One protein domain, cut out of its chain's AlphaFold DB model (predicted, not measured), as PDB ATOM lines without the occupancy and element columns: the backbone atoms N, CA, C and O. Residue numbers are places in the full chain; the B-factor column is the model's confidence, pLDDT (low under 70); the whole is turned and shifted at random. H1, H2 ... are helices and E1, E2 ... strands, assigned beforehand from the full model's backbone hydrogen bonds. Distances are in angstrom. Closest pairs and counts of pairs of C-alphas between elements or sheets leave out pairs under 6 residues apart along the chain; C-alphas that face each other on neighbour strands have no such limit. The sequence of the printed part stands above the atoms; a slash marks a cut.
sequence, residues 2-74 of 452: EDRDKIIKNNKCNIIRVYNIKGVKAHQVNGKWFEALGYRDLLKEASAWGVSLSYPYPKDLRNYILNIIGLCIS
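AT A GLANCE: This is residues 2 to 74 of the 452 residues of an uncharacterized protein of Dictyostelium purpureum (UniProt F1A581). The short helix H1, the two-stranded hairpin E1 E2 and the helix H2 are set round a longer helix, H3, with H1 and the hairpin to opposite sides of it. The printed part has 73 residues, with named elements in the order H1 E1 E2 H2 H3, mixed helices and strands. It is compact, with a radius of gyration of the C-alphas of 11.9 A and spans of 36 by 28 by 17 A.

HOW THE PARTS SIT: H1, residues 2 to 10, is close to but not clearly touching H3, residues 58 to 72; their closest C-alphas, Ile 8 and Cys 72, are 6.7 A apart. E1, residues 16 to 21, and E2, residues 24 to 29, form an antiparallel hairpin, with N 19 and O 26 within hydrogen-bond range at 2.8 A. The closest C-alphas of E1 and H3, Ile 16 and Ile 69, are 7.2 A apart. H2, residues 39 to 48, touches H3, closest at C-alphas 39 and 58, 5.8 A, at an only just steep tilt of 36 degrees. Every O i to N i+4 pair in H1, H2 and H3 is within hydrogen-bond range.

IN THESE COORDINATES: H1 begins at C-alpha 2 (-62.690, -16.578, -5.287). H3, 21.1 A long, ends at C-alpha 72 (-52.516, -23.717, 3.789).

THE WHOLE: The farthest C-alphas, Glu 2 and Lys 22, are 36.4 A apart. The printed part has no cut and no long link. pLDDT is under 70 at residues 2 to 24, 53 and 70 to 74.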
ATOM      1  N   GLU A   2     -63.081 -15.687  -4.178       52.75
ATOM      2  CA  GLU A   2     -62.690 -16.578  -5.287       52.75
ATOM      3  C   GLU A   2     -61.175 -16.746  -5.498       52.75
ATOM      4  O   GLU A   2     -60.724 -17.855  -5.783       52.75
ATOM      5  N   ASP A   3     -60.371 -15.696  -5.297       60.22
ATOM      6  CA  ASP A   3     -58.910 -15.814  -5.404       60.22
ATOM      7  C   ASP A   3     -58.316 -16.714  -4.318       60.22
ATOM      8  O   ASP A   3     -57.394 -17.474  -4.592       60.22
ATOM      9  N   ARG A   4     -58.876 -16.720  -3.098       60.66
ATOM     10  CA  ARG A   4     -58.373 -17.565  -1.998       60.66
ATOM     11  C   ARG A   4     -58.545 -19.052  -2.293       60.66
ATOM     12  O   ARG A   4     -57.606 -19.819  -2.100       60.66
ATOM     13  N   ASP A   5     -59.707 -19.455  -2.796       60.84
ATOM     14  CA  ASP A   5     -59.973 -20.864  -3.100       60.84
ATOM     15  C   ASP A   5     -59.184 -21.341  -4.327       60.84
ATOM     16  O   ASP A   5     -58.752 -22.496  -4.375       60.84
ATOM     17  N   LYS A   6     -58.931 -20.450  -5.297       65.44
ATOM     18  CA  LYS A   6     -58.017 -20.716  -6.419       65.44
ATOM     19  C   LYS A   6     -56.570 -20.863  -5.948       65.44
ATOM     20  O   LYS A   6     -55.900 -21.793  -6.389       65.44
ATOM     21  N   ILE A   7     -56.108 -20.013  -5.027       61.19
ATOM     22  CA  ILE A   7     -54.776 -20.092  -4.405       61.19
ATOM     23  C   ILE A   7     -54.608 -21.435  -3.682       61.19
ATOM     24  O   ILE A   7     -53.604 -22.106  -3.895       61.19
ATOM     25  N   ILE A   8     -55.587 -21.877  -2.887       60.09
ATOM     26  CA  ILE A   8     -55.507 -23.156  -2.154       60.09
ATOM     27  C   ILE A   8     -55.526 -24.360  -3.111       60.09
ATOM     28  O   ILE A   8     -54.799 -25.327  -2.898       60.09
ATOM     29  N   LYS A   9     -56.328 -24.317  -4.185       61.25
ATOM     30  CA  LYS A   9     -56.448 -25.432  -5.145       61.25
ATOM     31  C   LYS A   9     -55.288 -25.533  -6.138       61.25
ATOM     32  O   LYS A   9     -54.950 -26.643  -6.541       61.25
ATOM     33  N   ASN A  10     -54.702 -24.407  -6.551       59.28
ATOM     34  CA  ASN A  10     -53.659 -24.378  -7.582       59.28
ATOM     35  C   ASN A  10     -52.239 -24.374  -7.015       59.28
ATOM     36  O   ASN A  10     -51.308 -24.779  -7.716       59.28
ATOM     37  N   ASN A  11     -52.048 -23.952  -5.763       53.56
ATOM     38  CA  ASN A  11     -50.724 -23.983  -5.169       53.56
ATOM     39  C   ASN A  11     -50.391 -25.394  -4.697       53.56
ATOM     40  O   ASN A  11     -50.778 -25.832  -3.618       53.56
ATOM     41  N   LYS A  12     -49.551 -26.062  -5.492       48.16
ATOM     42  CA  LYS A  12     -48.570 -27.044  -5.010       48.16
ATOM     43  C   LYS A  12     -47.567 -26.334  -4.088       48.16
ATOM     44  O   LYS A  12     -46.380 -26.265  -4.406       48.16
ATOM     45  N   CYS A  13     -48.044 -25.705  -3.018       45.50
ATOM     46  CA  CYS A  13     -47.175 -25.075  -2.042       45.50
ATOM     47  C   CYS A  13     -46.310 -26.192  -1.463       45.50
ATOM     48  O   CYS A  13     -46.818 -27.163  -0.913       45.50
ATOM     49  N   ASN A  14     -45.001 -26.123  -1.694       56.44
ATOM     50  CA  ASN A  14     -44.097 -27.102  -1.130       56.44
ATOM     51  C   ASN A  14     -43.750 -26.621   0.274       56.44
ATOM     52  O   ASN A  14     -43.023 -25.648   0.459       56.44
ATOM     53  N   ILE A  15     -44.245 -27.359   1.260       53.41
ATOM     54  CA  ILE A  15     -43.671 -27.445   2.599       53.41
ATOM     55  C   ILE A  15     -43.578 -26.075   3.279       53.41
ATOM     56  O   ILE A  15     -42.537 -25.410   3.308       53.41
ATOM     57  N   ILE A  16     -44.691 -25.686   3.887       61.00
ATOM     58  CA  ILE A  16     -44.710 -24.626   4.886       61.00
ATOM     59  C   ILE A  16     -44.318 -25.248   6.226       61.00
ATOM     60  O   ILE A  16     -45.034 -26.090   6.766       61.00
ATOM     61  N   ARG A  17     -43.190 -24.816   6.790       65.56
ATOM     62  CA  ARG A  17     -42.785 -25.189   8.149       65.56
ATOM     63  C   ARG A  17     -42.896 -23.967   9.045       65.56
ATOM     64  O   ARG A  17     -42.298 -22.930   8.767       65.56
ATOM     65  N   VAL A  18     -43.680 -24.086  10.111       63.94
ATOM     66  CA  VAL A  18     -43.767 -23.059  11.152       63.94
ATOM     67  C   VAL A  18     -42.904 -23.500  12.313       63.94
ATOM     68  O   VAL A  18     -43.137 -24.554  12.901       63.94
ATOM     69  N   TYR A  19     -41.926 -22.674  12.646       62.94
ATOM     70  CA  TYR A  19     -41.017 -22.899  13.751       62.94
ATOM     71  C   TYR A  19     -41.285 -21.868  14.834       62.94
ATOM     72  O   TYR A  19     -41.462 -20.686  14.561       62.94
ATOM     73  N   ASN A  20     -41.299 -22.305  16.084       54.72
ATOM     74  CA  ASN A  20     -41.227 -21.388  17.206       54.72
ATOM     75  C   ASN A  20     -39.746 -21.160  17.523       54.72
ATOM     76  O   ASN A  20     -39.114 -22.022  18.130       54.72
ATOM     77  N   ILE A  21     -39.185 -20.036  17.077       55.88
ATOM     78  CA  ILE A  21     -37.804 -19.647  17.372       55.88
ATOM     79  C   ILE A  21     -37.867 -18.605  18.488       55.88
ATOM     80  O   ILE A  21     -38.202 -17.443  18.257       55.88
ATOM     81  N   LYS A  22     -37.568 -19.032  19.721       55.53
ATOM     82  CA  LYS A  22     -37.477 -18.156  20.908       55.53
ATOM     83  C   LYS A  22     -38.774 -17.402  21.244       55.53
ATOM     84  O   LYS A  22     -38.738 -16.263  21.700       55.53
ATOM     85  N   GLY A  23     -39.931 -18.032  21.039       53.09
ATOM     86  CA  GLY A  23     -41.244 -17.421  21.283       53.09
ATOM     87  C   GLY A  23     -41.767 -16.587  20.113       53.09
ATOM     88  O   GLY A  23     -42.889 -16.084  20.178       53.09
ATOM     89  N   VAL A  24     -40.990 -16.456  19.034       61.75
ATOM     90  CA  VAL A  24     -41.416 -15.824  17.785       61.75
ATOM     91  C   VAL A  24     -41.696 -16.913  16.759       61.75
ATOM     92  O   VAL A  24     -40.872 -17.794  16.517       61.75
ATOM     93  N   LYS A  25     -42.871 -16.854  16.129       72.62
ATOM     94  CA  LYS A  25     -43.194 -17.742  15.009       72.62
ATOM     95  C   LYS A  25     -42.380 -17.322  13.787       72.62
ATOM     96  O   LYS A  25     -42.584 -16.224  13.273       72.62
ATOM     97  N   ALA A  26     -41.484 -18.197  13.353       72.88
ATOM     98  CA  ALA A  26     -40.753 -18.109  12.103       72.88
ATOM     99  C   ALA A  26     -41.355 -19.068  11.068       72.88
ATOM    100  O   ALA A  26     -41.839 -20.145  11.422       72.88
ATOM    101  N   HIS A  27     -41.334 -18.693   9.795       78.75
ATOM    102  CA  HIS A  27     -41.998 -19.426   8.727       78.75
ATOM    103  C   HIS A  27     -40.985 -19.732   7.633       78.75
ATOM    104  O   HIS A  27     -40.346 -18.841   7.082       78.75
ATOM    105  N   GLN A  28     -40.859 -21.005   7.286       74.81
ATOM    106  CA  GLN A  28     -40.088 -21.438   6.135       74.81
ATOM    107  C   GLN A  28     -41.058 -21.883   5.048       74.81
ATOM    108  O   GLN A  28     -41.889 -22.757   5.287       74.81
ATOM    109  N   VAL A  29     -40.955 -21.287   3.863       70.94
ATOM    110  CA  VAL A  29     -41.791 -21.639   2.711       70.94
ATOM    111  C   VAL A  29     -40.888 -22.004   1.546       70.94
ATOM    112  O   VAL A  29     -39.983 -21.239   1.209       70.94
ATOM    113  N   ASN A  30     -41.077 -23.195   0.967       71.25
ATOM    114  CA  ASN A  30     -40.200 -23.730  -0.081       71.25
ATOM    115  C   ASN A  30     -38.704 -23.705   0.321       71.25
ATOM    116  O   ASN A  30     -37.833 -23.381  -0.486       71.25
ATOM    117  N   GLY A  31     -38.399 -23.969   1.598       71.56
ATOM    118  CA  GLY A  31     -37.032 -23.939   2.136       71.56
ATOM    119  C   GLY A  31     -36.462 -22.543   2.426       71.56
ATOM    120  O   GLY A  31     -35.370 -22.442   2.984       71.56
ATOM    121  N   LYS A  32     -37.185 -21.460   2.117       78.44
ATOM    122  CA  LYS A  32     -36.741 -20.081   2.371       78.44
ATOM    123  C   LYS A  32     -37.351 -19.528   3.653       78.44
ATOM    124  O   LYS A  32     -38.552 -19.654   3.867       78.44
ATOM    125  N   TRP A  33     -36.531 -18.875   4.473       79.38
ATOM    126  CA  TRP A  33     -36.980 -18.187   5.682       79.38
ATOM    127  C   TRP A  33     -37.698 -16.894   5.339       79.38
ATOM    128  O   TRP A  33     -37.080 -15.936   4.873       79.38
ATOM    129  N   PHE A  34     -38.997 -16.866   5.602       80.75
ATOM    130  CA  PHE A  34     -39.871 -15.748   5.296       80.75
ATOM    131  C   PHE A  34     -39.466 -14.475   6.051       80.75
ATOM    132  O   PHE A  34     -39.541 -13.373   5.515       80.75
ATOM    133  N   GLU A  35     -38.956 -14.624   7.274       81.44
ATOM    134  CA  GLU A  35     -38.454 -13.532   8.113       81.44
ATOM    135  C   GLU A  35     -37.201 -12.852   7.546       81.44
ATOM    136  O   GLU A  35     -36.933 -11.707   7.897       81.44
ATOM    137  N   ALA A  36     -36.451 -13.527   6.669       80.12
ATOM    138  CA  ALA A  36     -35.259 -12.980   6.022       80.12
ATOM    139  C   ALA A  36     -35.542 -12.393   4.628       80.12
ATOM    140  O   ALA A  36     -34.632 -11.854   3.986       80.12
ATOM    141  N   LEU A  37     -36.774 -12.516   4.121       81.12
ATOM    142  CA  LEU A  37     -37.136 -12.017   2.798       81.12
ATOM    143  C   LEU A  37     -37.338 -10.498   2.822       81.12
ATOM    144  O   LEU A  37     -38.147  -9.968   3.579       81.12
ATOM    145  N   GLY A  38     -36.614  -9.796   1.947       82.38
ATOM    146  CA  GLY A  38     -36.869  -8.385   1.667       82.38
ATOM    147  C   GLY A  38     -38.140  -8.210   0.832       82.38
ATOM    148  O   GLY A  38     -38.628  -9.159   0.216       82.38
ATOM    149  N   TYR A  39     -38.653  -6.981   0.750       81.69
ATOM    150  CA  TYR A  39     -39.927  -6.679   0.081       81.69
ATOM    151  C   TYR A  39     -40.026  -7.223  -1.354       81.69
ATOM    152  O   TYR A  39     -41.023  -7.835  -1.731       81.69
ATOM    153  N   ARG A  40     -38.956  -7.085  -2.146       83.75
ATOM    154  CA  ARG A  40     -38.914  -7.585  -3.528       83.75
ATOM    155  C   ARG A  40     -39.026  -9.111  -3.619       83.75
ATOM    156  O   ARG A  40     -39.632  -9.617  -4.558       83.75
ATOM    157  N   ASP A  41     -38.447  -9.838  -2.668       83.19
ATOM    158  CA  ASP A  41     -38.545 -11.298  -2.629       83.19
ATOM    159  C   ASP A  41     -39.929 -11.744  -2.151       83.19
ATOM    160  O   ASP A  41     -40.478 -12.701  -2.688       83.19
ATOM    161  N   LEU A  42     -40.522 -11.008  -1.203       81.94
ATOM    162  CA  LEU A  42     -41.897 -11.229  -0.756       81.94
ATOM    163  C   LEU A  42     -42.897 -11.081  -1.907       81.94
ATOM    164  O   LEU A  42     -43.769 -11.929  -2.062       81.94
ATOM    165  N   LEU A  43     -42.738 -10.052  -2.748       82.81
ATOM    166  CA  LEU A  43     -43.563  -9.866  -3.946       82.81
ATOM    167  C   LEU A  43     -43.404 -11.029  -4.937       82.81
ATOM    168  O   LEU A  43     -44.391 -11.486  -5.505       82.81
ATOM    169  N   LYS A  44     -42.177 -11.535  -5.132       85.88
ATOM    170  CA  LYS A  44     -41.925 -12.689  -6.011       85.88
ATOM    171  C   LYS A  44     -42.601 -13.958  -5.498       85.88
ATOM    172  O   LYS A  44     -43.226 -14.655  -6.289       85.88
ATOM    173  N   GLU A  45     -42.496 -14.249  -4.201       81.75
ATOM    174  CA  GLU A  45     -43.160 -15.417  -3.603       81.75
ATOM    175  C   GLU A  45     -44.689 -15.270  -3.637       81.75
ATOM    176  O   GLU A  45     -45.380 -16.193  -4.051       81.75
ATOM    177  N   ALA A  46     -45.230 -14.090  -3.307       81.81
ATOM    178  CA  ALA A  46     -46.667 -13.819  -3.402       81.81
ATOM    179  C   ALA A  46     -47.198 -13.980  -4.836       81.81
ATOM    180  O   ALA A  46     -48.230 -14.616  -5.052       81.81
ATOM    181  N   SER A  47     -46.469 -13.457  -5.823       83.50
ATOM    182  CA  SER A  47     -46.815 -13.604  -7.237       83.50
ATOM    183  C   SER A  47     -46.757 -15.059  -7.693       83.50
ATOM    184  O   SER A  47     -47.659 -15.503  -8.401       83.50
ATOM    185  N   ALA A  48     -45.765 -15.827  -7.230       82.19
ATOM    186  CA  ALA A  48     -45.692 -17.263  -7.489       82.19
ATOM    187  C   ALA A  48     -46.909 -18.019  -6.931       82.19
ATOM    188  O   ALA A  48     -47.264 -19.067  -7.464       82.19
ATOM    189  N   TRP A  49     -47.572 -17.481  -5.902       75.75
ATOM    190  CA  TRP A  49     -48.803 -18.049  -5.347       75.75
ATOM    191  C   TRP A  49     -50.075 -17.553  -6.032       75.75
ATOM    192  O   TRP A  49     -51.167 -17.929  -5.611       75.75
ATOM    193  N   GLY A  50     -49.962 -16.719  -7.068       79.44
ATOM    194  CA  GLY A  50     -51.104 -16.126  -7.762       79.44
ATOM    195  C   GLY A  50     -51.733 -14.943  -7.024       79.44
ATOM    196  O   GLY A  50     -52.871 -14.585  -7.314       79.44
ATOM    197  N   VAL A  51     -51.026 -14.329  -6.070       79.25
ATOM    198  CA  VAL A  51     -51.473 -13.088  -5.428       79.25
ATOM    199  C   VAL A  51     -51.138 -11.911  -6.342       79.25
ATOM    200  O   VAL A  51     -49.968 -11.670  -6.647       79.25
ATOM    201  N   SER A  52     -52.162 -11.169  -6.772       76.38
ATOM    202  CA  SER A  52     -51.979  -9.948  -7.563       76.38
ATOM    203  C   SER A  52     -51.263  -8.866  -6.743       76.38
ATOM    204  O   SER A  52     -51.596  -8.617  -5.583       76.38
ATOM    205  N   LEU A  53     -50.246  -8.243  -7.341       65.19
ATOM    206  CA  LEU A  53     -49.308  -7.348  -6.665       65.19
ATOM    207  C   LEU A  53     -49.750  -5.885  -6.787       65.19
ATOM    208  O   LEU A  53     -49.183  -5.120  -7.560       65.19
ATOM    209  N   SER A  54     -50.725  -5.478  -5.984       73.31
ATOM    210  CA  SER A  54     -50.969  -4.057  -5.714       73.31
ATOM    211  C   SER A  54     -51.061  -3.831  -4.207       73.31
ATOM    212  O   SER A  54     -52.110  -3.476  -3.675       73.31
ATOM    213  N   TYR A  55     -49.962  -4.100  -3.500       73.19
ATOM    214  CA  TYR A  55     -49.840  -3.754  -2.086       73.19
ATOM    215  C   TYR A  55     -48.915  -2.543  -1.957       73.19
ATOM    216  O   TYR A  55     -47.749  -2.646  -2.334       73.19
ATOM    217  N   PRO A  56     -49.405  -1.400  -1.450       70.94
ATOM    218  CA  PRO A  56     -48.582  -0.202  -1.308       70.94
ATOM    219  C   PRO A  56     -47.525  -0.341  -0.201       70.94
ATOM    220  O   PRO A  56     -46.494   0.323  -0.265       70.94
ATOM    221  N   TYR A  57     -47.730  -1.239   0.777       80.44
ATOM    222  CA  TYR A  57     -46.863  -1.348   1.954       80.44
ATOM    223  C   TYR A  57     -46.324  -2.773   2.204       80.44
ATOM    224  O   TYR A  57     -47.088  -3.745   2.207       80.44
ATOM    225  N   PRO A  58     -45.019  -2.927   2.528       77.88
ATOM    226  CA  PRO A  58     -44.402  -4.223   2.838       77.88
ATOM    227  C   PRO A  58     -45.044  -4.981   4.007       77.88
ATOM    228  O   PRO A  58     -45.104  -6.211   3.994       77.88
ATOM    229  N   LYS A  59     -45.523  -4.256   5.026       78.62
ATOM    230  CA  LYS A  59     -46.139  -4.841   6.226       78.62
ATOM    231  C   LYS A  59     -47.463  -5.535   5.898       78.62
ATOM    232  O   LYS A  59     -47.706  -6.636   6.392       78.62
ATOM    233  N   ASP A  60     -48.269  -4.932   5.031       81.44
ATOM    234  CA  ASP A  60     -49.573  -5.468   4.637       81.44
ATOM    235  C   ASP A  60     -49.417  -6.706   3.766       81.44
ATOM    236  O   ASP A  60     -50.061  -7.724   4.023       81.44
ATOM    237  N   LEU A  61     -48.474  -6.668   2.819       81.69
ATOM    238  CA  LEU A  61     -48.106  -7.836   2.026       81.69
ATOM    239  C   LEU A  61     -47.638  -8.989   2.924       81.69
ATOM    240  O   LEU A  61     -48.083 -10.124   2.763       81.69
ATOM    241  N   ARG A  62     -46.777  -8.704   3.910       80.12
ATOM    242  CA  ARG A  62     -46.287  -9.710   4.859       80.12
ATOM    243  C   ARG A  62     -47.429 -10.335   5.662       80.12
ATOM    244  O   ARG A  62     -47.510 -11.557   5.746       80.12
ATOM    245  N   ASN A  63     -48.322  -9.520   6.223       80.12
ATOM    246  CA  ASN A  63     -49.476  -9.998   6.991       80.12
ATOM    247  C   ASN A  63     -50.449 -10.807   6.123       80.12
ATOM    248  O   ASN A  63     -50.978 -11.827   6.562       80.12
ATOM    249  N   TYR A  64     -50.663 -10.380   4.880       81.88
ATOM    250  CA  TYR A  64     -51.502 -11.088   3.922       81.88
ATOM    251  C   TYR A  64     -50.933 -12.468   3.575       81.88
ATOM    252  O   TYR A  64     -51.649 -13.467   3.643       81.88
ATOM    253  N   ILE A  65     -49.630 -12.540   3.295       79.62
ATOM    254  CA  ILE A  65     -48.928 -13.803   3.057       79.62
ATOM    255  C   ILE A  65     -49.014 -14.716   4.289       79.62
ATOM    256  O   ILE A  65     -49.359 -15.885   4.144       79.62
ATOM    257  N   LEU A  66     -48.776 -14.201   5.501       77.50
ATOM    258  CA  LEU A  66     -48.908 -14.982   6.740       77.50
ATOM    259  C   LEU A  66     -50.329 -15.532   6.937       77.50
ATOM    260  O   LEU A  66     -50.493 -16.667   7.382       77.50
ATOM    261  N   ASN A  67     -51.356 -14.766   6.560       77.88
ATOM    262  CA  ASN A  67     -52.738 -15.242   6.575       77.88
ATOM    263  C   ASN A  67     -52.969 -16.378   5.567       77.88
ATOM    264  O   ASN A  67     -53.624 -17.357   5.916       77.88
ATOM    265  N   ILE A  68     -52.420 -16.289   4.350       75.31
ATOM    266  CA  ILE A  68     -52.491 -17.383   3.363       75.31
ATOM    267  C   ILE A  68     -51.768 -18.627   3.884       75.31
ATOM    268  O   ILE A  68     -52.338 -19.713   3.873       75.31
ATOM    269  N   ILE A  69     -50.546 -18.461   4.397       72.06
ATOM    270  CA  ILE A  69     -49.752 -19.527   5.019       72.06
ATOM    271  C   ILE A  69     -50.576 -20.237   6.103       72.06
ATOM    272  O   ILE A  69     -50.649 -21.465   6.116       72.06
ATOM    273  N   GLY A  70     -51.246 -19.473   6.973       68.44
ATOM    274  CA  GLY A  70     -52.117 -20.002   8.024       68.44
ATOM    275  C   GLY A  70     -53.262 -20.878   7.504       68.44
ATOM    276  O   GLY A  70     -53.601 -21.873   8.142       68.44
ATOM    277  N   LEU A  71     -53.826 -20.545   6.339       65.88
ATOM    278  CA  LEU A  71     -54.882 -21.328   5.689       65.88
ATOM    279  C   LEU A  71     -54.335 -22.613   5.044       65.88
ATOM    280  O   LEU A  71     -54.986 -23.653   5.113       65.88
ATOM    281  N   CYS A  72     -53.129 -22.569   4.467       63.62
ATOM    282  CA  CYS A  72     -52.516 -23.717   3.789       63.62
ATOM    283  C   CYS A  72     -52.040 -24.818   4.754       63.62
ATOM    284  O   CYS A  72     -52.131 -25.999   4.426       63.62
ATOM    285  N   ILE A  73     -51.602 -24.466   5.973       62.22
ATOM    286  CA  ILE A  73     -51.134 -25.438   6.989       62.22
ATOM    287  C   ILE A  73     -52.214 -26.475   7.348       62.22
ATOM    288  O   ILE A  73     -51.895 -27.587   7.761       62.22
ATOM    289  N   SER A  74     -53.498 -26.150   7.170       53.19
ATOM    290  CA  SER A  74     -54.606 -27.069   7.464       53.19
ATOM    291  C   SER A  74     -54.847 -28.145   6.394       53.19
ATOM    292  O   SER A  74     -55.683 -29.016   6.618       53.19
TER     293      SER A  74